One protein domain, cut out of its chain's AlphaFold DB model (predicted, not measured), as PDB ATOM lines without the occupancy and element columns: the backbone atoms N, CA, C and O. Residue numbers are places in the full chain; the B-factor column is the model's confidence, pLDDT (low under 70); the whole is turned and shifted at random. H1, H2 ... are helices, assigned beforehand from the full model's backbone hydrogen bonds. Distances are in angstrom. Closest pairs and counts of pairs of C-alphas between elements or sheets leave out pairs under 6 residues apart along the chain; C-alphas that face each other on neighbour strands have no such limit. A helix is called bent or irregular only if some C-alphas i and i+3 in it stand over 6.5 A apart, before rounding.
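Overview. This is residues 2 to 193 of the 194 residues of the protein "CcmB protein" of Mitsuokella sp. oral taxon 131 str. W9106 (UniProt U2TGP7). The model is an elongated bundle of long helices running up and down, each of H1, H2a, H4, H5, H6b and H7 running against the one before it. H5 is in the core, with H4, H6b and H7 packed on it; H1 and H2a make a helical hairpin packed on H4, H2b runs on nearly straight from H2a, and short H3 follows at that end. The printed part has 192 residues with seven named helices, H1 to H7 in chain order, and no named strand: the class is all helix. It is compact, with a radius of gyration of the C-alphas of 17.6 A and spans of 55 by 34 by 24 A.

Arrangement. Start at H1, residues 2 to 16, then look at residues 23 to 51, H2, assigned as one helix by its hydrogen bonds but bent, with C-alphas 40 and 43 6.6 A apart; its arms are H2a, residues 23 to 40, and H2b, residues 43 to 51. H1 and H2a form a hairpin, closest at the C-alphas of Ala 5 and Ala 37, 5.3 A. H3, residues 54 to 61, is near H2b: the closest C-alphas, Glu 49 and Leu 55, are 6.3 A apart. H4, residues 64 to 93, touches H1 with residues 82 to 93 alone, closest at the C-alphas of Ser 13 and Phe 93, 6.2 A. H5, residues 101 to 125, forms a hairpin with H4 at a steep tilt of 41 degrees; the closest C-alphas, Phe 76 and Ala 116, are 5.2 A apart. H6, residues 134 to 158, is one helix by its hydrogen bonds but bent, C-alphas 143 and 146 being 6.8 A apart; its arms H6a, residues 134 to 143, and H6b, residues 146 to 158, stand at a steep tilt of 60 degrees. H2a touches H6b with residues 23 to 31 alone, closest at the C-alphas of Arg 24 and Ala 156, 4.7 A. H7, residues 167 to 192, touches H5 the same way at a shallow tilt of 21 degrees, closest at the C-alphas of Leu 121 and Ala 183, 4.3 A. In H1, H2a, H5 and H7 every O i to N i+4 pair is within hydrogen-bond range; H2b has 3 of 5, H3 3 of 4, H4 24 of 26, H6a 4 of 6 and H6b 8 of 9.

Along the chain. Find C-alpha 2 at (15.321, 14.790, -36.029), where H1 begins; H4 runs 43.1 A from C-alpha 64 to C-alpha 93, H5 35.9 A, and H7 38.1 A to C-alpha 192 at (40.766, -10.435, -45.168).

Size, cuts and confidence. The farthest C-alphas, Gly 19 and Val 60, are 56.4 A apart. The printed part has no cut and no long link. Confidence is under 70 at residues 41 to 64, 126 to 134, 163 to 166 and 191 to 193.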
ATOM      1  N   LEU A   2      16.130  13.572 -35.813       87.19
ATOM      2  CA  LEU A   2      15.321  14.790 -36.029       87.19
ATOM      3  C   LEU A   2      14.588  15.286 -34.778       87.19
ATOM      4  O   LEU A   2      14.659  16.465 -34.463       87.19
ATOM      5  N   MET A   3      13.943  14.387 -34.028       89.44
ATOM      6  CA  MET A   3      13.293  14.758 -32.764       89.44
ATOM      7  C   MET A   3      14.292  15.297 -31.738       89.44
ATOM      8  O   MET A   3      13.979  16.255 -31.049       89.44
ATOM      9  N   PHE A   4      15.500  14.729 -31.671       90.12
ATOM     10  CA  PHE A   4      16.552  15.219 -30.779       90.12
ATOM     11  C   PHE A   4      17.046  16.607 -31.205       90.12
ATOM     12  O   PHE A   4      17.163  17.497 -30.370       90.12
ATOM     13  N   ALA A   5      17.300  16.818 -32.499       90.50
ATOM     14  CA  ALA A   5      17.676  18.130 -33.026       90.50
ATOM     15  C   ALA A   5      16.585  19.178 -32.763       90.50
ATOM     16  O   ALA A   5      16.884  20.281 -32.322       90.50
ATOM     17  N   LEU A   6      15.316  18.813 -32.962       92.25
ATOM     18  CA  LEU A   6      14.177  19.686 -32.706       92.25
ATOM     19  C   LEU A   6      14.057  20.055 -31.223       92.25
ATOM     20  O   LEU A   6      13.906  21.230 -30.901       92.25
ATOM     21  N   THR A   7      14.125  19.077 -30.315       92.69
ATOM     22  CA  THR A   7      13.990  19.340 -28.876       92.69
ATOM     23  C   THR A   7      15.168  20.138 -28.338       92.69
ATOM     24  O   THR A   7      14.959  21.094 -27.597       92.69
ATOM     25  N   THR A   8      16.399  19.806 -28.733       92.75
ATOM     26  CA  THR A   8      17.592  20.563 -28.322       92.75
ATOM     27  C   THR A   8      17.573  21.991 -28.848       92.75
ATOM     28  O   THR A   8      17.844  22.913 -28.083       92.75
ATOM     29  N   LEU A   9      17.180  22.194 -30.108       92.81
ATOM     30  CA  LEU A   9      17.018  23.524 -30.680       92.81
ATOM     31  C   LEU A   9      15.943  24.334 -29.948       92.81
ATOM     32  O   LEU A   9      16.176  25.492 -29.608       92.81
ATOM     33  N   ALA A  10      14.782  23.730 -29.686       91.56
ATOM     34  CA  ALA A  10      13.694  24.385 -28.968       91.56
ATOM     35  C   ALA A  10      14.127  24.790 -27.550       91.56
ATOM     36  O   ALA A  10      13.930  25.938 -27.154       91.56
ATOM     37  N   CYS A  11      14.785  23.886 -26.817       92.88
ATOM     38  CA  CYS A  11      15.341  24.180 -25.498       92.88
ATOM     39  C   CYS A  11      16.380  25.308 -25.551       92.88
ATOM     40  O   CYS A  11      16.346  26.198 -24.706       92.88
ATOM     41  N   ALA A  12      17.279  25.301 -26.540       90.88
ATOM     42  CA  ALA A  12      18.294  26.340 -26.691       90.88
ATOM     43  C   ALA A  12      17.673  27.710 -27.012       90.88
ATOM     44  O   ALA A  12      18.034  28.706 -26.392       90.88
ATOM     45  N   SER A  13      16.698  27.757 -27.923       89.81
ATOM     46  CA  SER A  13      15.959  28.981 -28.265       89.81
ATOM     47  C   SER A  13      15.214  29.549 -27.050       89.81
ATOM     48  O   SER A  13      15.342  30.734 -26.740       89.81
ATOM     49  N   MET A  14      14.518  28.697 -26.285       90.31
ATOM     50  CA  MET A  14      13.843  29.105 -25.047       90.31
ATOM     51  C   MET A  14      14.820  29.594 -23.976       90.31
ATOM     52  O   MET A  14      14.526  30.568 -23.288       90.31
ATOM     53  N   ALA A  15      15.982  28.950 -23.839       89.81
ATOM     54  CA  ALA A  15      17.000  29.350 -22.872       89.81
ATOM     55  C   ALA A  15      17.574  30.741 -23.177       89.81
ATOM     56  O   ALA A  15      17.861  31.503 -22.254       89.81
ATOM     57  N   LEU A  16      17.708  31.082 -24.461       87.62
ATOM     58  CA  LEU A  16      18.228  32.375 -24.898       87.62
ATOM     59  C   LEU A  16      17.215  33.512 -24.750       87.62
ATOM     60  O   LEU A  16      17.635  34.662 -24.686       87.62
ATOM     61  N   GLN A  17      15.911  33.220 -24.669       84.56
ATOM     62  CA  GLN A  17      14.842  34.216 -24.474       84.56
ATOM     63  C   GLN A  17      14.916  35.402 -25.462       84.56
ATOM     64  O   GLN A  17      14.587  36.533 -25.112       84.56
ATOM     65  N   GLY A  18      15.378  35.163 -26.695       75.31
ATOM     66  CA  GLY A  18      15.575  36.209 -27.710       75.31
ATOM     67  C   GLY A  18      16.867  37.027 -27.567       75.31
ATOM     68  O   GLY A  18      17.038  38.031 -28.253       75.31
ATOM     69  N   GLY A  19      17.790  36.624 -26.691       77.75
ATOM     70  CA  GLY A  19      19.125  37.205 -26.599       77.75
ATOM     71  C   GLY A  19      19.978  36.884 -27.830       77.75
ATOM     72  O   GLY A  19      20.063  35.730 -28.256       77.75
ATOM     73  N   SER A  20      20.652  37.898 -28.377       76.94
ATOM     74  CA  SER A  20      21.624  37.701 -29.455       76.94
ATOM     75  C   SER A  20      22.910  37.101 -28.898       76.94
ATOM     76  O   SER A  20      23.533  37.653 -27.991       76.94
ATOM     77  N   LEU A  21      23.333  35.989 -29.485       85.19
ATOM     78  CA  LEU A  21      24.642  35.396 -29.241       85.19
ATOM     79  C   LEU A  21      25.691  35.994 -30.179       85.19
ATOM     80  O   LEU A  21      25.379  36.451 -31.277       85.19
ATOM     81  N   GLU A  22      26.954  35.936 -29.764       90.62
ATOM     82  CA  GLU A  22      28.068  36.203 -30.669       90.62
ATOM     83  C   GLU A  22      28.079  35.151 -31.804       90.62
ATOM     84  O   GLU A  22      27.842  33.967 -31.525       90.62
ATOM     85  N   PRO A  23      28.394  35.521 -33.064       89.69
ATOM     86  CA  PRO A  23      28.356  34.602 -34.209       89.69
ATOM     87  C   PRO A  23      29.140  33.301 -34.000       89.69
ATOM     88  O   PRO A  23      28.730  32.226 -34.438       89.69
ATOM     89  N   ARG A  24      30.256  33.369 -33.265       90.56
ATOM     90  CA  ARG A  24      31.074  32.197 -32.933       90.56
ATOM     91  C   ARG A  24      30.363  31.222 -31.995       90.56
ATOM     92  O   ARG A  24      30.509  30.012 -32.152       90.56
ATOM     93  N   MET A  25      29.572  31.737 -31.056       91.62
ATOM     94  CA  MET A  25      28.773  30.922 -30.142       91.62
ATOM     95  C   MET A  25      27.574  30.298 -30.865       91.62
ATOM     96  O   MET A  25      27.277  29.127 -30.647       91.62
ATOM     97  N   GLN A  26      26.931  31.041 -31.775       92.69
ATOM     98  CA  GLN A  26      25.859  30.513 -32.631       92.69
ATOM     99  C   GLN A  26      26.361  29.352 -33.495       92.69
ATOM    100  O   GLN A  26      25.743  28.289 -33.534       92.69
ATOM    101  N   ALA A  27      27.517  29.528 -34.138       93.31
ATOM    102  CA  ALA A  27      28.158  28.484 -34.924       93.31
ATOM    103  C   ALA A  27      28.486  27.246 -34.076       93.31
ATOM    104  O   ALA A  27      28.138  26.131 -34.458       93.31
ATOM    105  N   ALA A  28      29.109  27.432 -32.909       93.50
ATOM    106  CA  ALA A  28      29.419  26.328 -32.003       93.50
ATOM    107  C   ALA A  28      28.153  25.567 -31.575       93.50
ATOM    108  O   ALA A  28      28.133  24.338 -31.619       93.50
ATOM    109  N   LEU A  29      27.082  26.285 -31.227       94.12
ATOM    110  CA  LEU A  29      25.804  25.692 -30.838       94.12
ATOM    111  C   LEU A  29      25.189  24.856 -31.969       94.12
ATOM    112  O   LEU A  29      24.748  23.737 -31.716       94.12
ATOM    113  N   LEU A  30      25.205  25.358 -33.210       94.50
ATOM    114  CA  LEU A  30      24.723  24.612 -34.375       94.50
ATOM    115  C   LEU A  30      25.468  23.277 -34.526       94.50
ATOM    116  O   LEU A  30      24.835  22.229 -34.653       94.50
ATOM    117  N   TRP A  31      26.802  23.300 -34.467       95.06
ATOM    118  CA  TRP A  31      27.620  22.091 -34.603       95.06
ATOM    119  C   TRP A  31      27.433  21.115 -33.442       95.06
ATOM    120  O   TRP A  31      27.374  19.912 -33.679       95.06
ATOM    121  N   ILE A  32      27.263  21.602 -32.209       92.88
ATOM    122  CA  ILE A  32      26.923  20.764 -31.049       92.88
ATOM    123  C   ILE A  32      25.577  20.060 -31.273       92.88
ATOM    124  O   ILE A  32      25.478  18.850 -31.070       92.88
ATOM    125  N   ILE A  33      24.548  20.782 -31.730       93.44
ATOM    126  CA  ILE A  33      23.235  20.190 -32.019       93.44
ATOM    127  C   ILE A  33      23.369  19.117 -33.105       93.44
ATOM    128  O   ILE A  33      22.890  18.002 -32.907       93.44
ATOM    129  N   LEU A  34      24.054  19.411 -34.215       92.56
ATOM    130  CA  LEU A  34      24.268  18.449 -35.303       92.56
ATOM    131  C   LEU A  34      25.045  17.208 -34.837       92.56
ATOM    132  O   LEU A  34      24.672  16.092 -35.194       92.56
ATOM    133  N   PHE A  35      26.074  17.387 -34.004       90.69
ATOM    134  CA  PHE A  35      26.887  16.310 -33.434       90.69
ATOM    135  C   PHE A  35      26.085  15.353 -32.557       90.69
ATOM    136  O   PHE A  35      26.100  14.139 -32.735       90.69
ATOM    137  N   PHE A  36      25.374  15.890 -31.570       88.44
ATOM    138  CA  PHE A  36      24.629  15.043 -30.650       88.44
ATOM    139  C   PHE A  36      23.385  14.465 -31.327       88.44
ATOM    140  O   PHE A  36      23.016  13.325 -31.055       88.44
ATOM    141  N   ALA A  37      22.778  15.192 -32.271       89.69
ATOM    142  CA  ALA A  37      21.693  14.661 -33.083       89.69
ATOM    143  C   ALA A  37      22.149  13.520 -33.999       89.69
ATOM    144  O   ALA A  37      21.370  12.579 -34.186       89.69
ATOM    145  N   SER A  38      23.375  13.580 -34.538       86.31
ATOM    146  CA  SER A  38      23.959  12.486 -35.316       86.31
ATOM    147  C   SER A  38      24.239  11.276 -34.433       86.31
ATOM    148  O   SER A  38      23.786  10.184 -34.769       86.31
ATOM    149  N   MET A  39      24.855  11.449 -33.258       80.12
ATOM    150  CA  MET A  39      25.069  10.347 -32.308       80.12
ATOM    151  C   MET A  39      23.756   9.692 -31.870       80.12
ATOM    152  O   MET A  39      23.642   8.471 -31.884       80.12
ATOM    153  N   ALA A  40      22.721  10.491 -31.595       78.12
ATOM    154  CA  ALA A  40      21.397  10.010 -31.200       78.12
ATOM    155  C   ALA A  40      20.640   9.235 -32.301       78.12
ATOM    156  O   ALA A  40      19.489   8.842 -32.097       78.12
ATOM    157  N   GLY A  41      21.204   9.052 -33.498       66.44
ATOM    158  CA  GLY A  41      20.672   8.076 -34.452       66.44
ATOM    159  C   GLY A  41      21.697   7.216 -35.177       66.44
ATOM    160  O   GLY A  41      21.286   6.238 -35.791       66.44
ATOM    161  N   ALA A  42      22.991   7.538 -35.115       56.50
ATOM    162  CA  ALA A  42      24.054   6.719 -35.688       56.50
ATOM    163  C   ALA A  42      24.156   5.358 -34.979       56.50
ATOM    164  O   ALA A  42      24.445   4.357 -35.628       56.50
ATOM    165  N   ASP A  43      23.799   5.311 -33.690       52.28
ATOM    166  CA  ASP A  43      23.811   4.100 -32.855       52.28
ATOM    167  C   ASP A  43      22.883   2.984 -33.382       52.28
ATOM    168  O   ASP A  43      23.034   1.823 -33.027       52.28
ATOM    169  N   ARG A  44      21.942   3.297 -34.287       52.81
ATOM    170  CA  ARG A  44      21.028   2.303 -34.880       52.81
ATOM    171  C   ARG A  44      21.493   1.724 -36.213       52.81
ATOM    172  O   ARG A  44      21.176   0.583 -36.511       52.81
ATOM    173  N   VAL A  45      22.292   2.446 -36.999       52.66
ATOM    174  CA  VAL A  45      22.668   2.004 -38.362       52.66
ATOM    175  C   VAL A  45      23.611   0.792 -38.343       52.66
ATOM    176  O   VAL A  45      23.601  -0.020 -39.262       52.66
ATOM    177  N   PHE A  46      24.418   0.638 -37.290       49.75
ATOM    178  CA  PHE A  46      25.311  -0.515 -37.119       49.75
ATOM    179  C   PHE A  46      24.764  -1.553 -36.132       49.75
ATOM    180  O   PHE A  46      24.915  -2.751 -36.377       49.75
ATOM    181  N   ALA A  47      24.096  -1.124 -35.056       49.53
ATOM    182  CA  ALA A  47      23.533  -2.047 -34.072       49.53
ATOM    183  C   ALA A  47      22.346  -2.848 -34.636       49.53
ATOM    184  O   ALA A  47      22.264  -4.053 -34.387       49.53
ATOM    185  N   ASP A  48      21.479  -2.233 -35.450       48.91
ATOM    186  CA  ASP A  48      20.334  -2.943 -36.037       48.91
ATOM    187  C   ASP A  48      20.797  -3.973 -37.090       48.91
ATOM    188  O   ASP A  48      20.238  -5.064 -37.166       48.91
ATOM    189  N   GLU A  49      21.874  -3.697 -37.840       48.91
ATOM    190  CA  GLU A  49      22.436  -4.625 -38.842       48.91
ATOM    191  C   GLU A  49      23.209  -5.810 -38.238       48.91
ATOM    192  O   GLU A  49      23.138  -6.918 -38.774       48.91
ATOM    193  N   SER A  50      23.921  -5.602 -37.123       47.59
ATOM    194  CA  SER A  50      24.547  -6.690 -36.353       47.59
ATOM    195  C   SER A  50      23.481  -7.621 -35.761       47.59
ATOM    196  O   SER A  50      23.566  -8.842 -35.885       47.59
ATOM    197  N   THR A  51      22.403  -7.040 -35.221       47.62
ATOM    198  CA  THR A  51      21.293  -7.790 -34.610       47.62
ATOM    199  C   THR A  51      20.428  -8.516 -35.655       47.62
ATOM    200  O   THR A  51      19.864  -9.568 -35.362       47.62
ATOM    201  N   ALA A  52      20.351  -8.004 -36.890       52.28
ATOM    202  CA  ALA A  52      19.601  -8.609 -37.995       52.28
ATOM    203  C   ALA A  52      20.362  -9.717 -38.759       52.28
ATOM    204  O   ALA A  52      19.799 -10.327 -39.669       52.28
ATOM    205  N   GLY A  53      21.639  -9.976 -38.440       51.88
ATOM    206  CA  GLY A  53      22.461 -11.005 -39.100       51.88
ATOM    207  C   GLY A  53      22.792 -10.721 -40.574       51.88
ATOM    208  O   GLY A  53      23.369 -11.567 -41.259       51.88
ATOM    209  N   THR A  54      22.456  -9.530 -41.076       55.69
ATOM    210  CA  THR A  54      22.591  -9.149 -42.493       55.69
ATOM    211  C   THR A  54      24.045  -8.880 -42.878       55.69
ATOM    212  O   THR A  54      24.440  -9.112 -44.019       55.69
ATOM    213  N   LEU A  55      24.877  -8.477 -41.908       55.09
ATOM    214  CA  LEU A  55      26.328  -8.333 -42.077       55.09
ATOM    215  C   LEU A  55      26.995  -9.644 -42.512       55.09
ATOM    216  O   LEU A  55      27.885  -9.630 -43.358       55.09
ATOM    217  N   LEU A  56      26.526 -10.778 -41.987       52.59
ATOM    218  CA  LEU A  56      27.078 -12.097 -42.296       52.59
ATOM    219  C   LEU A  56      26.692 -12.546 -43.714       52.59
ATOM    220  O   LEU A  56      27.476 -13.192 -44.396       52.59
ATOM    221  N   THR A  57      25.521 -12.132 -44.205       51.50
ATOM    222  CA  THR A  57      25.080 -12.387 -45.587       51.50
ATOM    223  C   THR A  57      25.775 -11.464 -46.592       51.50
ATOM    224  O   THR A  57      26.158 -11.911 -47.670       51.50
ATOM    225  N   LEU A  58      25.999 -10.196 -46.234       53.53
ATOM    226  CA  LEU A  58      26.772  -9.243 -47.037       53.53
ATOM    227  C   LEU A  58      28.260  -9.618 -47.111       53.53
ATOM    228  O   LEU A  58      28.850  -9.450 -48.176       53.53
ATOM    229  N   ARG A  59      28.837 -10.201 -46.044       55.19
ATOM    230  CA  ARG A  59      30.205 -10.753 -46.058       55.19
ATOM    231  C   ARG A  59      30.412 -11.858 -47.090       55.19
ATOM    232  O   ARG A  59      31.478 -11.943 -47.685       55.19
ATOM    233  N   VAL A  60      29.382 -12.664 -47.340       55.19
ATOM    234  CA  VAL A  60      29.459 -13.805 -48.265       55.19
ATOM    235  C   VAL A  60      29.317 -13.389 -49.738       55.19
ATOM    236  O   VAL A  60      29.837 -14.080 -50.609       55.19
ATOM    237  N   TYR A  61      28.638 -12.273 -50.041       51.12
ATOM    238  CA  TYR A  61      28.263 -11.914 -51.422       51.12
ATOM    239  C   TYR A  61      28.781 -10.554 -51.924       51.12
ATOM    240  O   TYR A  61      28.729 -10.305 -53.129       51.12
ATOM    241  N   GLY A  62      29.252  -9.659 -51.049       57.72
ATOM    242  CA  GLY A  62      29.654  -8.295 -51.408       57.72
ATOM    243  C   GLY A  62      31.167  -8.068 -51.376       57.72
ATOM    244  O   GLY A  62      31.853  -8.546 -50.480       57.72
ATOM    245  N   ALA A  63      31.687  -7.275 -52.319       62.78
ATOM    246  CA  ALA A  63      33.046  -6.741 -52.217       62.78
ATOM    247  C   ALA A  63      33.137  -5.752 -51.038       62.78
ATOM    248  O   ALA A  63      32.281  -4.866 -50.921       62.78
ATOM    249  N   SER A  64      34.184  -5.870 -50.211       66.25
ATOM    250  CA  SER A  64      34.425  -5.068 -48.995       66.25
ATOM    251  C   SER A  64      34.176  -3.565 -49.219       66.25
ATOM    252  O   SER A  64      33.408  -2.915 -48.505       66.25
ATOM    253  N   GLN A  65      34.738  -3.021 -50.299       70.75
ATOM    254  CA  GLN A  65      34.661  -1.599 -50.635       70.75
ATOM    255  C   GLN A  65      33.257  -1.121 -51.026       70.75
ATOM    256  O   GLN A  65      32.890   0.013 -50.717       70.75
ATOM    257  N   ALA A  66      32.450  -1.962 -51.681       73.56
ATOM    258  CA  ALA A  66      31.095  -1.592 -52.094       73.56
ATOM    259  C   ALA A  66      30.159  -1.451 -50.884       73.56
ATOM    260  O   ALA A  66      29.325  -0.545 -50.842       73.56
ATOM    261  N   VAL A  67      30.338  -2.310 -49.875       72.38
ATOM    262  CA  VAL A  67      29.575  -2.259 -48.621       72.38
ATOM    263  C   VAL A  67      29.956  -1.019 -47.812       72.38
ATOM    264  O   VAL A  67      29.072  -0.283 -47.371       72.38
ATOM    265  N   LEU A  68      31.257  -0.735 -47.678       76.00
ATOM    266  CA  LEU A  68      31.735   0.455 -46.971       76.00
ATOM    267  C   LEU A  68      31.258   1.752 -47.638       76.00
ATOM    268  O   LEU A  68      30.708   2.618 -46.958       76.00
ATOM    269  N   LEU A  69      31.411   1.878 -48.960       78.38
ATOM    270  CA  LEU A  69      30.948   3.053 -49.703       78.38
ATOM    271  C   LEU A  69      29.434   3.235 -49.589       78.38
ATOM    272  O   LEU A  69      28.976   4.348 -49.336       78.38
ATOM    273  N   GLY A  70      28.658   2.154 -49.704       79.00
ATOM    274  CA  GLY A  70      27.209   2.204 -49.508       79.00
ATOM    275  C   GLY A  70      26.833   2.730 -48.121       79.00
ATOM    276  O   GLY A  70      25.967   3.599 -47.998       79.00
ATOM    277  N   LYS A  71      27.535   2.274 -47.079       79.81
ATOM    278  CA  LYS A  71      27.276   2.675 -45.692       79.81
ATOM    279  C   LYS A  71      27.705   4.108 -45.387       79.81
ATOM    280  O   LYS A  71      26.976   4.836 -44.706       79.81
ATOM    281  N   LEU A  72      28.838   4.536 -45.941       83.44
ATOM    282  CA  LEU A  72      29.291   5.922 -45.878       83.44
ATOM    283  C   LEU A  72      28.281   6.839 -46.575       83.44
ATOM    284  O   LEU A  72      27.832   7.811 -45.972       83.44
ATOM    285  N   CYS A  73      27.857   6.506 -47.800       86.38
ATOM    286  CA  CYS A  73      26.862   7.277 -48.547       86.38
ATOM    287  C   CYS A  73      25.510   7.338 -47.828       86.38
ATOM    288  O   CYS A  73      24.902   8.405 -47.773       86.38
ATOM    289  N   TYR A  74      25.048   6.229 -47.246       84.69
ATOM    290  CA  TYR A  74      23.811   6.195 -46.466       84.69
ATOM    291  C   TYR A  74      23.895   7.092 -45.225       84.69
ATOM    292  O   TYR A  74      23.009   7.915 -44.986       84.69
ATOM    293  N   THR A  75      24.990   6.991 -44.468       85.00
ATOM    294  CA  THR A  75      25.220   7.823 -43.279       85.00
ATOM    295  C   THR A  75      25.313   9.297 -43.660       85.00
ATOM    296  O   THR A  75      24.658  10.138 -43.050       85.00
ATOM    297  N   PHE A  76      26.062   9.615 -44.715       88.94
ATOM    298  CA  PHE A  76      26.175  10.970 -45.239       88.94
ATOM    299  C   PHE A  76      24.816  11.531 -45.674       88.94
ATOM    300  O   PHE A  76      24.462  12.642 -45.291       88.94
ATOM    301  N   PHE A  77      24.003  10.748 -46.388       89.94
ATOM    302  CA  PHE A  77      22.655  11.150 -46.785       89.94
ATOM    303  C   PHE A  77      21.751  11.435 -45.576       89.94
ATOM    304  O   PHE A  77      21.072  12.461 -45.547       89.94
ATOM    305  N   LEU A  78      21.772  10.584 -44.544       88.06
ATOM    306  CA  LEU A  78      21.021  10.829 -43.307       88.06
ATOM    307  C   LEU A  78      21.451  12.129 -42.615       88.06
ATOM    308  O   LEU A  78      20.599  12.885 -42.140       88.06
ATOM    309  N   LEU A  79      22.755  12.410 -42.576       90.81
ATOM    310  CA  LEU A  79      23.280  13.651 -42.005       90.81
ATOM    311  C   LEU A  79      22.922  14.876 -42.844       90.81
ATOM    312  O   LEU A  79      22.626  15.922 -42.272       90.81
ATOM    313  N   LEU A  80      22.873  14.749 -44.170       92.56
ATOM    314  CA  LEU A  80      22.386  15.812 -45.046       92.56
ATOM    315  C   LEU A  80      20.910  16.116 -44.800       92.56
ATOM    316  O   LEU A  80      20.554  17.284 -44.692       92.56
ATOM    317  N   VAL A  81      20.056  15.099 -44.652       92.19
ATOM    318  CA  VAL A  81      18.636  15.298 -44.309       92.19
ATOM    319  C   VAL A  81      18.502  15.977 -42.944       92.19
ATOM    320  O   VAL A  81      17.730  16.925 -42.792       92.19
ATOM    321  N   LEU A  82      19.286  15.537 -41.956       92.00
ATOM    322  CA  LEU A  82      19.335  16.157 -40.634       92.00
ATOM    323  C   LEU A  82      19.758  17.629 -40.711       92.00
ATOM    324  O   LEU A  82      19.111  18.477 -40.098       92.00
ATOM    325  N   ALA A  83      20.819  17.943 -41.452       93.75
ATOM    326  CA  ALA A  83      21.317  19.304 -41.609       93.75
ATOM    327  C   ALA A  83      20.336  20.184 -42.398       93.75
ATOM    328  O   ALA A  83      20.043  21.296 -41.968       93.75
ATOM    329  N   ALA A  84      19.753  19.670 -43.484       94.31
ATOM    330  CA  ALA A  84      18.741  20.364 -44.278       94.31
ATOM    331  C   ALA A  84      17.479  20.691 -43.467       94.31
ATOM    332  O   ALA A  84      16.817  21.684 -43.745       94.31
ATOM    333  N   PHE A  85      17.157  19.891 -42.449       93.88
ATOM    334  CA  PHE A  85      16.071  20.183 -41.517       93.88
ATOM    335  C   PHE A  85      16.499  21.143 -40.396       93.88
ATOM    336  O   PHE A  85      15.791  22.096 -40.076       93.88
ATOM    337  N   THR A  86      17.663  20.903 -39.790       93.56
ATOM    338  CA  THR A  86      18.105  21.596 -38.570       93.56
ATOM    339  C   THR A  86      18.628  22.998 -38.855       93.56
ATOM    340  O   THR A  86      18.315  23.915 -38.106       93.56
ATOM    341  N   VAL A  87      19.400  23.190 -39.930       94.81
ATOM    342  CA  VAL A  87      20.026  24.483 -40.254       94.81
ATOM    343  C   VAL A  87      18.975  25.567 -40.519       94.81
ATOM    344  O   VAL A  87      19.051  26.601 -39.861       94.81
ATOM    345  N   PRO A  88      17.955  25.375 -41.383       94.12
ATOM    346  CA  PRO A  88      16.944  26.410 -41.603       94.12
ATOM    347  C   PRO A  88      16.152  26.727 -40.337       94.12
ATOM    348  O   PRO A  88      15.890  27.892 -40.045       94.12
ATOM    349  N   LEU A  89      15.809  25.698 -39.557       93.12
ATOM    350  CA  LEU A  89      15.080  25.880 -38.308       93.12
ATOM    351  C   LEU A  89      15.919  26.657 -37.286       93.12
ATOM    352  O   LEU A  89      15.393  27.540 -36.617       93.12
ATOM    353  N   PHE A  90      17.224  26.382 -37.220       93.81
ATOM    354  CA  PHE A  90      18.175  27.119 -36.393       93.81
ATOM    355  C   PHE A  90      18.250  28.595 -36.791       93.81
ATOM    356  O   PHE A  90      18.153  29.460 -35.924       93.81
ATOM    357  N   LEU A  91      18.359  28.892 -38.090       92.69
ATOM    358  CA  LEU A  91      18.400  30.273 -38.583       92.69
ATOM    359  C   LEU A  91      17.136  31.053 -38.201       92.69
ATOM    360  O   LEU A  91      17.239  32.200 -37.777       92.69
ATOM    361  N   VAL A  92      15.962  30.420 -38.294       91.56
ATOM    362  CA  VAL A  92      14.678  31.038 -37.922       91.56
ATOM    363  C   VAL A  92      14.547  31.210 -36.405       91.56
ATOM    364  O   VAL A  92      14.112  32.258 -35.943       91.56
ATOM    365  N   PHE A  93      14.909  30.199 -35.612       89.81
ATOM    366  CA  PHE A  93      14.692  30.206 -34.158       89.81
ATOM    367  C   PHE A  93      15.667  31.106 -33.397       89.81
ATOM    368  O   PHE A  93      15.339  31.548 -32.295       89.81
ATOM    369  N   LEU A  94      16.865  31.325 -33.944       88.88
ATOM    370  CA  LEU A  94      17.902  32.174 -33.352       88.88
ATOM    371  C   LEU A  94      18.066  33.518 -34.074       88.88
ATOM    372  O   LEU A  94      18.987  34.258 -33.737       88.88
ATOM    373  N   ASP A  95      17.192  33.823 -35.040       88.50
ATOM    374  CA  ASP A  95      17.193  35.065 -35.827       88.50
ATOM    375  C   ASP A  95      18.578  35.402 -36.419       88.50
ATOM    376  O   ASP A  95      19.100  36.514 -36.323       88.50
ATOM    377  N   VAL A  96      19.233  34.391 -37.000       88.62
ATOM    378  CA  VAL A  96      20.608  34.514 -37.505       88.62
ATOM    379  C   VAL A  96      20.599  34.968 -38.958       88.62
ATOM    380  O   VAL A  96      20.078  34.286 -39.841       88.62
ATOM    381  N   THR A  97      21.262  36.092 -39.232       88.19
ATOM    382  CA  THR A  97      21.461  36.577 -40.601       88.19
ATOM    383  C   THR A  97      22.703  35.947 -41.225       88.19
ATOM    384  O   THR A  97      23.819  36.113 -40.732       88.19
ATOM    385  N   VAL A  98      22.523  35.257 -42.350       90.56
ATOM    386  CA  VAL A  98      23.625  34.655 -43.112       90.56
ATOM    387  C   VAL A  98      24.173  35.673 -44.111       90.56
ATOM    388  O   VAL A  98      23.472  36.073 -45.038       90.56
ATOM    389  N   LYS A  99      25.436  36.078 -43.943       89.25
ATOM    390  CA  LYS A  99      26.144  36.970 -44.875       89.25
ATOM    391  C   LYS A  99      26.718  36.212 -46.071       89.25
ATOM    392  O   LYS A  99      26.656  36.702 -47.194       89.25
ATOM    393  N   GLU A 100      27.243  35.008 -45.838       89.06
ATOM    394  CA  GLU A 100      27.905  34.194 -46.867       89.06
ATOM    395  C   GLU A 100      27.281  32.790 -46.974       89.06
ATOM    396  O   GLU A 100      27.806  31.818 -46.421       89.06
ATOM    397  N   PRO A 101      26.160  32.635 -47.704       89.56
ATOM    398  CA  PRO A 101      25.435  31.364 -47.774       89.56
ATOM    399  C   PRO A 101      26.232  30.242 -48.452       89.56
ATOM    400  O   PRO A 101      26.058  29.075 -48.106       89.56
ATOM    401  N   LEU A 102      27.135  30.572 -49.384       89.75
ATOM    402  CA  LEU A 102      28.002  29.584 -50.037       89.75
ATOM    403  C   LEU A 102      29.025  28.979 -49.067       89.75
ATOM    404  O   LEU A 102      29.286  27.778 -49.127       89.75
ATOM    405  N   VAL A 103      29.573  29.788 -48.156       89.94
ATOM    406  CA  VAL A 103      30.518  29.313 -47.137       89.94
ATOM    407  C   VAL A 103      29.799  28.457 -46.103       89.94
ATOM    408  O   VAL A 103      30.302  27.390 -45.755       89.94
ATOM    409  N   LEU A 104      28.590  28.856 -45.692       91.75
ATOM    410  CA  LEU A 104      27.740  28.036 -44.827       91.75
ATOM    411  C   LEU A 104      27.442  26.675 -45.470       91.75
ATOM    412  O   LEU A 104      27.603  25.642 -44.825       91.75
ATOM    413  N   LEU A 105      27.055  26.664 -46.749       92.44
ATOM    414  CA  LEU A 105      26.777  25.428 -47.478       92.44
ATOM    415  C   LEU A 105      28.020  24.531 -47.548       92.44
ATOM    416  O   LEU A 105      27.927  23.343 -47.251       92.44
ATOM    417  N   GLY A 106      29.186  25.092 -47.881       91.56
ATOM    418  CA  GLY A 106      30.450  24.354 -47.905       91.56
ATOM    419  C   GLY A 106      30.827  23.772 -46.540       91.56
ATOM    420  O   GLY A 106      31.184  22.600 -46.455       91.56
ATOM    421  N   ALA A 107      30.684  24.557 -45.469       92.62
ATOM    422  CA  ALA A 107      30.962  24.116 -44.104       92.62
ATOM    423  C   ALA A 107      30.027  22.983 -43.663       92.62
ATOM    424  O   ALA A 107      30.484  22.009 -43.071       92.62
ATOM    425  N   VAL A 108      28.731  23.077 -43.980       94.06
ATOM    426  CA  VAL A 108      27.744  22.038 -43.655       94.06
ATOM    427  C   VAL A 108      28.005  20.763 -44.455       94.06
ATOM    428  O   VAL A 108      28.003  19.679 -43.874       94.06
ATOM    429  N   LEU A 109      28.262  20.867 -45.762       94.00
ATOM    430  CA  LEU A 109      28.539  19.710 -46.621       94.00
ATOM    431  C   LEU A 109      29.804  18.968 -46.185       94.00
ATOM    432  O   LEU A 109      29.761  17.757 -45.986       94.00
ATOM    433  N   LEU A 110      30.910  19.691 -45.992       92.88
ATOM    434  CA  LEU A 110      32.162  19.085 -45.549       92.88
ATOM    435  C   LEU A 110      32.054  18.594 -44.107       92.88
ATOM    436  O   LEU A 110      32.359  17.447 -43.828       92.88
ATOM    437  N   GLY A 111      31.514  19.385 -43.180       92.25
ATOM    438  CA  GLY A 111      31.436  18.947 -41.787       92.25
ATOM    439  C   GLY A 111      30.501  17.751 -41.571       92.25
ATOM    440  O   GLY A 111      30.817  16.873 -40.771       92.25
ATOM    441  N   THR A 112      29.390  17.642 -42.310       91.88
ATOM    442  CA  THR A 112      28.567  16.413 -42.298       91.88
ATOM    443  C   THR A 112      29.273  15.238 -42.978       91.88
ATOM    444  O   THR A 112      29.137  14.107 -42.510       91.88
ATOM    445  N   GLY A 113      30.074  15.497 -44.016       90.44
ATOM    446  CA  GLY A 113      30.967  14.522 -44.647       90.44
ATOM    447  C   GLY A 113      32.004  13.967 -43.673       90.44
ATOM    448  O   GLY A 113      32.109  12.752 -43.523       90.44
ATOM    449  N   GLY A 114      32.686  14.837 -42.933       90.62
ATOM    450  CA  GLY A 114      33.639  14.466 -41.892       90.62
ATOM    451  C   GLY A 114      33.009  13.672 -40.751       90.62
ATOM    452  O   GLY A 114      33.578  12.666 -40.332       90.62
ATOM    453  N   ILE A 115      31.801  14.037 -40.297       89.81
ATOM    454  CA  ILE A 115      31.048  13.232 -39.314       89.81
ATOM    455  C   ILE A 115      30.737  11.838 -39.879       89.81
ATOM    456  O   ILE A 115      30.916  10.843 -39.176       89.81
ATOM    457  N   ALA A 116      30.302  11.740 -41.140       89.19
ATOM    458  CA  ALA A 116      30.027  10.452 -41.778       89.19
ATOM    459  C   ALA A 116      31.296   9.597 -41.925       89.19
ATOM    460  O   ALA A 116      31.271   8.405 -41.611       89.19
ATOM    461  N   ALA A 117      32.406  10.193 -42.365       88.00
ATOM    462  CA  ALA A 117      33.683   9.509 -42.544       88.00
ATOM    463  C   ALA A 117      34.263   9.037 -41.201       88.00
ATOM    464  O   ALA A 117      34.623   7.869 -41.070       88.00
ATOM    465  N   ALA A 118      34.271   9.900 -40.181       88.38
ATOM    466  CA  ALA A 118      34.708   9.559 -38.827       88.38
ATOM    467  C   ALA A 118      33.848   8.444 -38.218       88.38
ATOM    468  O   ALA A 118      34.378   7.471 -37.685       88.38
ATOM    469  N   GLY A 119      32.521   8.557 -38.336       82.31
ATOM    470  CA  GLY A 119      31.591   7.537 -37.859       82.31
ATOM    471  C   GLY A 119      31.803   6.192 -38.551       82.31
ATOM    472  O   GLY A 119      31.818   5.161 -37.885       82.31
ATOM    473  N   THR A 120      32.042   6.199 -39.865       81.56
ATOM    474  CA  THR A 120      32.318   4.979 -40.640       81.56
ATOM    475  C   THR A 120      33.649   4.344 -40.235       81.56
ATOM    476  O   THR A 120      33.706   3.133 -40.041       81.56
ATOM    477  N   LEU A 121      34.703   5.148 -40.049       83.38
ATOM    478  CA  LEU A 121      36.016   4.676 -39.600       83.38
ATOM    479  C   LEU A 121      35.935   4.007 -38.225       83.38
ATOM    480  O   LEU A 121      36.445   2.908 -38.034       83.38
ATOM    481  N   ILE A 122      35.273   4.657 -37.266       80.50
ATOM    482  CA  ILE A 122      35.151   4.123 -35.906       80.50
ATOM    483  C   ILE A 122      34.270   2.878 -35.905       80.50
ATOM    484  O   ILE A 122      34.610   1.901 -35.251       80.50
ATOM    485  N   ALA A 123      33.181   2.872 -36.673       74.62
ATOM    486  CA  ALA A 123      32.333   1.695 -36.775       74.62
ATOM    487  C   ALA A 123      33.062   0.495 -37.410       74.62
ATOM    488  O   ALA A 123      32.842  -0.640 -36.988       74.62
ATOM    489  N   ALA A 124      33.969   0.733 -38.365       73.62
ATOM    490  CA  ALA A 124      34.858  -0.303 -38.891       73.62
ATOM    491  C   ALA A 124      35.806  -0.840 -37.800       73.62
ATOM    492  O   ALA A 124      35.907  -2.052 -37.639       73.62
ATOM    493  N   LEU A 125      36.414   0.036 -36.987       74.06
ATOM    494  CA  LEU A 125      37.263  -0.364 -35.850       74.06
ATOM    495  C   LEU A 125      36.510  -1.170 -34.782       74.06
ATOM    496  O   LEU A 125      37.096  -2.031 -34.136       74.06
ATOM    497  N   THR A 126      35.229  -0.874 -34.554       67.69
ATOM    498  CA  THR A 126      34.444  -1.507 -33.484       67.69
ATOM    499  C   THR A 126      33.653  -2.731 -33.942       67.69
ATOM    500  O   THR A 126      32.889  -3.266 -33.147       67.69
ATOM    501  N   THR A 127      33.804  -3.185 -35.192       63.31
ATOM    502  CA  THR A 127      33.031  -4.322 -35.730       63.31
ATOM    503  C   THR A 127      33.326  -5.646 -34.997       63.31
ATOM    504  O   THR A 127      32.402  -6.436 -34.830       63.31
ATOM    505  N   ASP A 128      34.538  -5.842 -34.461       55.66
ATOM    506  CA  ASP A 128      34.916  -7.050 -33.693       55.66
ATOM    507  C   ASP A 128      34.966  -6.844 -32.164       55.66
ATOM    508  O   ASP A 128      35.146  -7.790 -31.393       55.66
ATOM    509  N   ALA A 129      34.794  -5.608 -31.685       55.12
ATOM    510  CA  ALA A 129      34.862  -5.297 -30.262       55.12
ATOM    511  C   ALA A 129      33.486  -5.485 -29.603       55.12
ATOM    512  O   ALA A 129      32.568  -4.694 -29.798       55.12
ATOM    513  N   SER A 130      33.360  -6.493 -28.739       48.34
ATOM    514  CA  SER A 130      32.142  -6.848 -27.987       48.34
ATOM    515  C   SER A 130      31.603  -5.768 -27.021       48.34
ATOM    516  O   SER A 130      30.619  -5.995 -26.314       48.34
ATOM    517  N   THR A 131      32.202  -4.575 -26.981       49.75
ATOM    518  CA  THR A 131      31.833  -3.430 -26.133       49.75
ATOM    519  C   THR A 131      31.226  -2.295 -26.977       49.75
ATOM    520  O   THR A 131      31.846  -1.277 -27.276       49.75
ATOM    521  N   HIS A 132      29.961  -2.495 -27.356       59.66
ATOM    522  CA  HIS A 132      29.312  -1.920 -28.544       59.66
ATOM    523  C   HIS A 132      28.984  -0.410 -28.600       59.66
ATOM    524  O   HIS A 132      28.743   0.068 -29.701       59.66
ATOM    525  N   SER A 133      28.941   0.364 -27.506       57.22
ATOM    526  CA  SER A 133      28.433   1.760 -27.587       57.22
ATOM    527  C   SER A 133      29.284   2.821 -26.885       57.22
ATOM    528  O   SER A 133      29.425   3.939 -27.382       57.22
ATOM    529  N   GLY A 134      29.922   2.487 -25.759       64.81
ATOM    530  CA  GLY A 134      30.742   3.448 -25.009       64.81
ATOM    531  C   GLY A 134      32.015   3.874 -25.748       64.81
ATOM    532  O   GLY A 134      32.359   5.055 -25.761       64.81
ATOM    533  N   LEU A 135      32.695   2.928 -26.406       71.44
ATOM    534  CA  LEU A 135      33.941   3.198 -27.130       71.44
ATOM    535  C   LEU A 135      33.720   4.096 -28.348       71.44
ATOM    536  O   LEU A 135      34.538   4.980 -28.597       71.44
ATOM    537  N   PHE A 136      32.598   3.920 -29.055       72.94
ATOM    538  CA  PHE A 136      32.258   4.738 -30.217       72.94
ATOM    539  C   PHE A 136      32.229   6.223 -29.845       72.94
ATOM    540  O   PHE A 136      32.947   7.019 -30.442       72.94
ATOM    541  N   SER A 137      31.479   6.592 -28.800       74.00
ATOM    542  CA  SER A 137      31.355   7.994 -28.380       74.00
ATOM    543  C   SER A 137      32.675   8.588 -27.878       74.00
ATOM    544  O   SER A 137      32.941   9.764 -28.126       74.00
ATOM    545  N   VAL A 138      33.499   7.799 -27.179       81.94
ATOM    546  CA  VAL A 138      34.793   8.258 -26.646       81.94
ATOM    547  C   VAL A 138      35.803   8.487 -27.769       81.94
ATOM    548  O   VAL A 138      36.525   9.479 -27.731       81.94
ATOM    549  N   LEU A 139      35.835   7.611 -28.778       83.25
ATOM    550  CA  LEU A 139      36.726   7.733 -29.937       83.25
ATOM    551  C   LEU A 139      36.249   8.788 -30.940       83.25
ATOM    552  O   LEU A 139      37.074   9.397 -31.618       83.25
ATOM    553  N   MET A 140      34.943   9.056 -31.019       83.25
ATOM    554  CA  MET A 140      34.415  10.057 -31.951       83.25
ATOM    555  C   MET A 140      34.857  11.467 -31.577       83.25
ATOM    556  O   MET A 140      35.180  12.259 -32.453       83.25
ATOM    557  N   LEU A 141      34.953  11.766 -30.280       85.19
ATOM    558  CA  LEU A 141      35.360  13.081 -29.792       85.19
ATOM    559  C   LEU A 141      36.753  13.538 -30.300       85.19
ATOM    560  O   LEU A 141      36.835  14.634 -30.855       85.19
ATOM    561  N   PRO A 142      37.852  12.767 -30.159       87.44
ATOM    562  CA  PRO A 142      39.159  13.179 -30.668       87.44
ATOM    563  C   PRO A 142      39.231  13.186 -32.200       87.44
ATOM    564  O   PRO A 142      39.913  14.039 -32.761       87.44
ATOM    565  N   VAL A 143      38.527  12.273 -32.876       89.00
ATOM    566  CA  VAL A 143      38.544  12.163 -34.347       89.00
ATOM    567  C   VAL A 143      37.741  13.282 -35.008       89.00
ATOM    568  O   VAL A 143      38.098  13.741 -36.087       89.00
ATOM    569  N   ILE A 144      36.672  13.763 -34.369       88.56
ATOM    570  CA  ILE A 144      35.828  14.812 -34.944       88.56
ATOM    571  C   ILE A 144      36.399  16.218 -34.737       88.56
ATOM    572  O   ILE A 144      36.075  17.140 -35.484       88.56
ATOM    573  N   LEU A 145      37.256  16.404 -33.732       88.62
ATOM    574  CA  LEU A 145      37.785  17.711 -33.347       88.62
ATOM    575  C   LEU A 145      38.480  18.458 -34.510       88.62
ATOM    576  O   LEU A 145      38.201  19.648 -34.686       88.62
ATOM    577  N   PRO A 146      39.300  17.795 -35.356       89.31
ATOM    578  CA  PRO A 146      39.916  18.419 -36.528       89.31
ATOM    579  C   PRO A 146      38.915  18.846 -37.612       89.31
ATOM    580  O   PRO A 146      39.216  19.764 -38.367       89.31
ATOM    581  N   VAL A 147      37.725  18.235 -37.667       89.88
ATOM    582  CA  VAL A 147      36.614  18.660 -38.541       89.88
ATOM    583  C   VAL A 147      35.846  19.813 -37.893       89.88
ATOM    584  O   VAL A 147      35.503  20.790 -38.550       89.88
ATOM    585  N   PHE A 148      35.590  19.736 -36.586       89.81
ATOM    586  CA  PHE A 148      34.713  20.670 -35.875       89.81
ATOM    587  C   PHE A 148      35.286  22.075 -35.776       89.81
ATOM    588  O   PHE A 148      34.557  23.046 -35.965       89.81
ATOM    589  N   LEU A 149      36.582  22.206 -35.493       90.56
ATOM    590  CA  LEU A 149      37.217  23.516 -35.363       90.56
ATOM    591  C   LEU A 149      37.086  24.380 -36.636       90.56
ATOM    592  O   LEU A 149      36.592  25.508 -36.518       90.56
ATOM    593  N   PRO A 150      37.463  23.897 -37.839       91.38
ATOM    594  CA  PRO A 150      37.264  24.653 -39.074       91.38
ATOM    595  C   PRO A 150      35.783  24.788 -39.460       91.38
ATOM    596  O   PRO A 150      35.387  25.821 -39.995       91.38
ATOM    597  N   ALA A 151      34.937  23.804 -39.142       92.00
ATOM    598  CA  ALA A 151      33.505  23.893 -39.415       92.00
ATOM    599  C   ALA A 151      32.847  25.045 -38.634       92.00
ATOM    600  O   ALA A 151      32.101  25.849 -39.200       92.00
ATOM    601  N   ILE A 152      33.174  25.171 -37.343       92.94
ATOM    602  CA  ILE A 152      32.695  26.249 -36.472       92.94
ATOM    603  C   ILE A 152      33.231  27.599 -36.949       92.94
ATOM    604  O   ILE A 152      32.467  28.560 -36.988       92.94
ATOM    605  N   SER A 153      34.510  27.699 -37.330       91.31
ATOM    606  CA  SER A 153      35.080  28.973 -37.788       91.31
ATOM    607  C   SER A 153      34.457  29.454 -39.102       91.31
ATOM    608  O   SER A 153      34.083  30.621 -39.192       91.31
ATOM    609  N   LEU A 154      34.265  28.562 -40.079       91.94
ATOM    610  CA  LEU A 154      33.593  28.869 -41.351       91.94
ATOM    611  C   LEU A 154      32.111  29.208 -41.164       91.94
ATOM    612  O   LEU A 154      31.568  30.092 -41.820       91.94
ATOM    613  N   THR A 155      31.439  28.527 -40.241       92.44
ATOM    614  CA  THR A 155      30.041  28.839 -39.925       92.44
ATOM    615  C   THR A 155      29.945  30.204 -39.237       92.44
ATOM    616  O   THR A 155      29.090  31.012 -39.589       92.44
ATOM    617  N   ALA A 156      30.867  30.513 -38.321       92.00
ATOM    618  CA  ALA A 156      30.928  31.812 -37.659       92.00
ATOM    619  C   ALA A 156      31.208  32.950 -38.651       92.00
ATOM    620  O   ALA A 156      30.575  34.002 -38.550       92.00
ATOM    621  N   SER A 157      32.098  32.746 -39.631       91.31
ATOM    622  CA  SER A 157      32.334  33.748 -40.677       91.31
ATOM    623  C   SER A 157      31.107  33.954 -41.557       91.31
ATOM    624  O   SER A 157      30.761  35.093 -41.863       91.31
ATOM    625  N   SER A 158      30.364  32.884 -41.861       90.94
ATOM    626  CA  SER A 158      29.108  32.992 -42.611       90.94
ATOM    627  C   SER A 158      28.026  33.795 -41.880       90.94
ATOM    628  O   SER A 158      27.193  34.431 -42.526       90.94
ATOM    629  N   PHE A 159      28.068  33.824 -40.544       90.69
ATOM    630  CA  PHE A 159      27.210  34.650 -39.684       90.69
ATOM    631  C   PHE A 159      27.785  36.057 -39.443       90.69
ATOM    632  O   PHE A 159      27.150  36.906 -38.819       90.69
ATOM    633  N   GLY A 160      28.974  36.343 -39.978       86.12
ATOM    634  CA  GLY A 160      29.584  37.663 -39.978       86.12
ATOM    635  C   GLY A 160      30.659  37.912 -38.930       86.12
ATOM    636  O   GLY A 160      30.928  39.084 -38.674       86.12
ATOM    637  N   ALA A 161      31.256  36.864 -38.351       85.31
ATOM    638  CA  ALA A 161      32.531  36.984 -37.646       85.31
ATOM    639  C   ALA A 161      33.685  37.230 -38.628       85.31
ATOM    640  O   ALA A 161      33.723  36.655 -39.718       85.31
ATOM    641  N   ASP A 162      34.673  38.018 -38.216       76.19
ATOM    642  CA  ASP A 162      35.901  38.177 -38.988       76.19
ATOM    643  C   ASP A 162      36.746  36.891 -38.915       76.19
ATOM    644  O   ASP A 162      37.046  36.392 -37.829       76.19
ATOM    645  N   GLY A 163      37.181  36.367 -40.070       63.22
ATOM    646  CA  GLY A 163      38.385  35.528 -40.111       63.22
ATOM    647  C   GLY A 163      38.277  34.038 -40.459       63.22
ATOM    648  O   GLY A 163      39.123  33.274 -39.994       63.22
ATOM    649  N   ALA A 164      37.367  33.590 -41.328       60.94
ATOM    650  CA  ALA A 164      37.536  32.270 -41.955       60.94
ATOM    651  C   ALA A 164      37.519  32.372 -43.484       60.94
ATOM    652  O   ALA A 164      36.489  32.633 -44.096       60.94
ATOM    653  N   GLY A 165      38.698  32.203 -44.089       63.91
ATOM    654  CA  GLY A 165      38.875  32.185 -45.539       63.91
ATOM    655  C   GLY A 165      38.720  30.790 -46.150       63.91
ATOM    656  O   GLY A 165      38.611  29.780 -45.450       63.91
ATOM    657  N   SER A 166      38.850  30.735 -47.477       66.00
ATOM    658  CA  SER A 166      38.907  29.507 -48.284       66.00
ATOM    659  C   SER A 166      39.896  28.409 -47.829       66.00
ATOM    660  O   SER A 166      39.602  27.246 -48.116       66.00
ATOM    661  N   PRO A 167      41.014  28.673 -47.106       80.69
ATOM    662  CA  PRO A 167      41.938  27.608 -46.707       80.69
ATOM    663  C   PRO A 167      41.314  26.562 -45.778       80.69
ATOM    664  O   PRO A 167      41.671  25.388 -45.854       80.69
ATOM    665  N   TYR A 168      40.359  26.959 -44.929       84.31
ATOM    666  CA  TYR A 168      39.713  26.035 -43.992       84.31
ATOM    667  C   TYR A 168      38.822  25.012 -44.704       84.31
ATOM    668  O   TYR A 168      38.772  23.862 -44.274       84.31
ATOM    669  N   LEU A 169      38.188  25.387 -45.822       85.00
ATOM    670  CA  LEU A 169      37.410  24.450 -46.644       85.00
ATOM    671  C   LEU A 169      38.317  23.375 -47.254       85.00
ATOM    672  O   LEU A 169      37.989  22.193 -47.213       85.00
ATOM    673  N   GLY A 170      39.484  23.775 -47.771       87.44
ATOM    674  CA  GLY A 170      40.470  22.835 -48.307       87.44
ATOM    675  C   GLY A 170      41.016  21.885 -47.239       87.44
ATOM    676  O   GLY A 170      41.138  20.688 -47.487       87.44
ATOM    677  N   ALA A 171      41.289  22.399 -46.037       87.88
ATOM    678  CA  ALA A 171      41.745  21.587 -44.911       87.88
ATOM    679  C   ALA A 171      40.689  20.563 -44.458       87.88
ATOM    680  O   ALA A 171      41.039  19.408 -44.228       87.88
ATOM    681  N   MET A 172      39.411  20.960 -44.384       89.69
ATOM    682  CA  MET A 172      38.311  20.034 -44.077       89.69
ATOM    683  C   MET A 172      38.196  18.940 -45.133       89.69
ATOM    684  O   MET A 172      38.245  17.766 -44.791       89.69
ATOM    685  N   ALA A 173      38.141  19.312 -46.414       89.69
ATOM    686  CA  ALA A 173      38.031  18.341 -47.500       89.69
ATOM    687  C   ALA A 173      39.203  17.346 -47.517       89.69
ATOM    688  O   ALA A 173      39.006  16.155 -47.750       89.69
ATOM    689  N   LEU A 174      40.424  17.822 -47.241       91.88
ATOM    690  CA  LEU A 174      41.599  16.961 -47.129       91.88
ATOM    691  C   LEU A 174      41.475  15.990 -45.950       91.88
ATOM    692  O   LEU A 174      41.776  14.809 -46.100       91.88
ATOM    693  N   TYR A 175      41.037  16.470 -44.787       91.25
ATOM    694  CA  TYR A 175      40.881  15.625 -43.609       91.25
ATOM    695  C   TYR A 175      39.765  14.588 -43.786       91.25
ATOM    696  O   TYR A 175      39.973  13.414 -43.486       91.25
ATOM    697  N   ASP A 176      38.627  14.979 -44.358       90.62
ATOM    698  CA  ASP A 176      37.523  14.071 -44.675       90.62
ATOM    699  C   ASP A 176      37.972  12.971 -45.648       90.62
ATOM    700  O   ASP A 176      37.643  11.798 -45.461       90.62
ATOM    701  N   ALA A 177      38.789  13.326 -46.647       89.38
ATOM    702  CA  ALA A 177      39.390  12.359 -47.561       89.38
ATOM    703  C   ALA A 177      40.345  11.398 -46.834       89.38
ATOM    704  O   ALA A 177      40.291  10.194 -47.078       89.38
ATOM    705  N   ILE A 178      41.180  11.895 -45.913       91.19
ATOM    706  CA  ILE A 178      42.062  11.053 -45.089       91.19
ATOM    707  C   ILE A 178      41.241  10.068 -44.250       91.19
ATOM    708  O   ILE A 178      41.581   8.888 -44.204       91.19
ATOM    709  N   LEU A 179      40.147  10.515 -43.626       88.25
ATOM    710  CA  LEU A 179      39.265   9.642 -42.848       88.25
ATOM    711  C   LEU A 179      38.580   8.588 -43.720       88.25
ATOM    712  O   LEU A 179      38.541   7.419 -43.341       88.25
ATOM    713  N   ALA A 180      38.071   8.972 -44.892       85.75
ATOM    714  CA  ALA A 180      37.426   8.042 -45.816       85.75
ATOM    715  C   ALA A 180      38.410   6.986 -46.349       85.75
ATOM    716  O   ALA A 180      38.084   5.799 -46.386       85.75
ATOM    717  N   VAL A 181      39.635   7.393 -46.702       86.44
ATOM    718  CA  VAL A 181      40.704   6.470 -47.119       86.44
ATOM    719  C   VAL A 181      41.136   5.580 -45.955       86.44
ATOM    720  O   VAL A 181      41.269   4.374 -46.136       86.44
ATOM    721  N   GLY A 182      41.298   6.139 -44.754       84.19
ATOM    722  CA  GLY A 182      41.626   5.377 -43.549       84.19
ATOM    723  C   GLY A 182      40.576   4.312 -43.234       84.19
ATOM    724  O   GLY A 182      40.931   3.164 -42.982       84.19
ATOM    725  N   ALA A 183      39.290   4.662 -43.339       82.00
ATOM    726  CA  ALA A 183      38.186   3.719 -43.193       82.00
ATOM    727  C   ALA A 183      38.239   2.623 -44.265       82.00
ATOM    728  O   ALA A 183      38.065   1.453 -43.946       82.00
ATOM    729  N   SER A 184      38.527   2.988 -45.519       82.19
ATOM    730  CA  SER A 184      38.646   2.030 -46.621       82.19
ATOM    731  C   SER A 184      39.786   1.035 -46.418       82.19
ATOM    732  O   SER A 184      39.580  -0.151 -46.648       82.19
ATOM    733  N   VAL A 185      40.975   1.494 -46.015       82.44
ATOM    734  CA  VAL A 185      42.148   0.625 -45.807       82.44
ATOM    735  C   VAL A 185      41.919  -0.317 -44.630       82.44
ATOM    736  O   VAL A 185      42.170  -1.513 -44.738       82.44
ATOM    737  N   LEU A 186      41.411   0.220 -43.521       79.44
ATOM    738  CA  LEU A 186      41.143  -0.557 -42.319       79.44
ATOM    739  C   LEU A 186      40.052  -1.610 -42.545       79.44
ATOM    740  O   LEU A 186      40.166  -2.738 -42.079       79.44
ATOM    741  N   PHE A 187      38.984  -1.245 -43.252       74.00
ATOM    742  CA  PHE A 187      37.909  -2.184 -43.546       74.00
ATOM    743  C   PHE A 187      38.387  -3.315 -44.452       74.00
ATOM    744  O   PHE A 187      37.945  -4.442 -44.282       74.00
ATOM    745  N   ASP A 188      39.309  -3.031 -45.377       77.12
ATOM    746  CA  ASP A 188      39.913  -4.061 -46.217       77.12
ATOM    747  C   ASP A 188      40.760  -5.033 -45.382       77.12
ATOM    748  O   ASP A 188      40.577  -6.239 -45.496       77.12
ATOM    749  N   SER A 189      41.605  -4.541 -44.464       73.19
ATOM    750  CA  SER A 189      42.383  -5.428 -43.583       73.19
ATOM    751  C   SER A 189      41.492  -6.305 -42.699       73.19
ATOM    752  O   SER A 189      41.717  -7.506 -42.622       73.19
ATOM    753  N   LEU A 190      40.431  -5.731 -42.118       71.12
ATOM    754  CA  LEU A 190      39.461  -6.458 -41.283       71.12
ATOM    755  C   LEU A 190      38.609  -7.469 -42.064       71.12
ATOM    756  O   LEU A 190      37.934  -8.310 -41.474       71.12
ATOM    757  N   TRP A 191      38.540  -7.335 -43.388       67.81
ATOM    758  CA  TRP A 191      37.755  -8.223 -44.238       67.81
ATOM    759  C   TRP A 191      38.539  -9.456 -44.689       67.81
ATOM    760  O   TRP A 191      37.926 -10.475 -44.992       67.81
ATOM    761  N   TYR A 192      39.869  -9.353 -44.750       66.44
ATOM    762  CA  TYR A 192      40.766 -10.435 -45.168       66.44
ATOM    763  C   TYR A 192      41.486 -11.133 -44.003       66.44
ATOM    764  O   TYR A 192      42.206 -12.102 -44.244       66.44
ATOM    765  N   GLU A 193      41.328 -10.658 -42.766       56.62
ATOM    766  CA  GLU A 193      41.736 -11.405 -41.572       56.62
ATOM    767  C   GLU A 193      40.698 -12.506 -41.268       56.62
ATOM    768  O   GLU A 193      39.588 -12.216 -40.818       56.62
TER     769      GLU A 193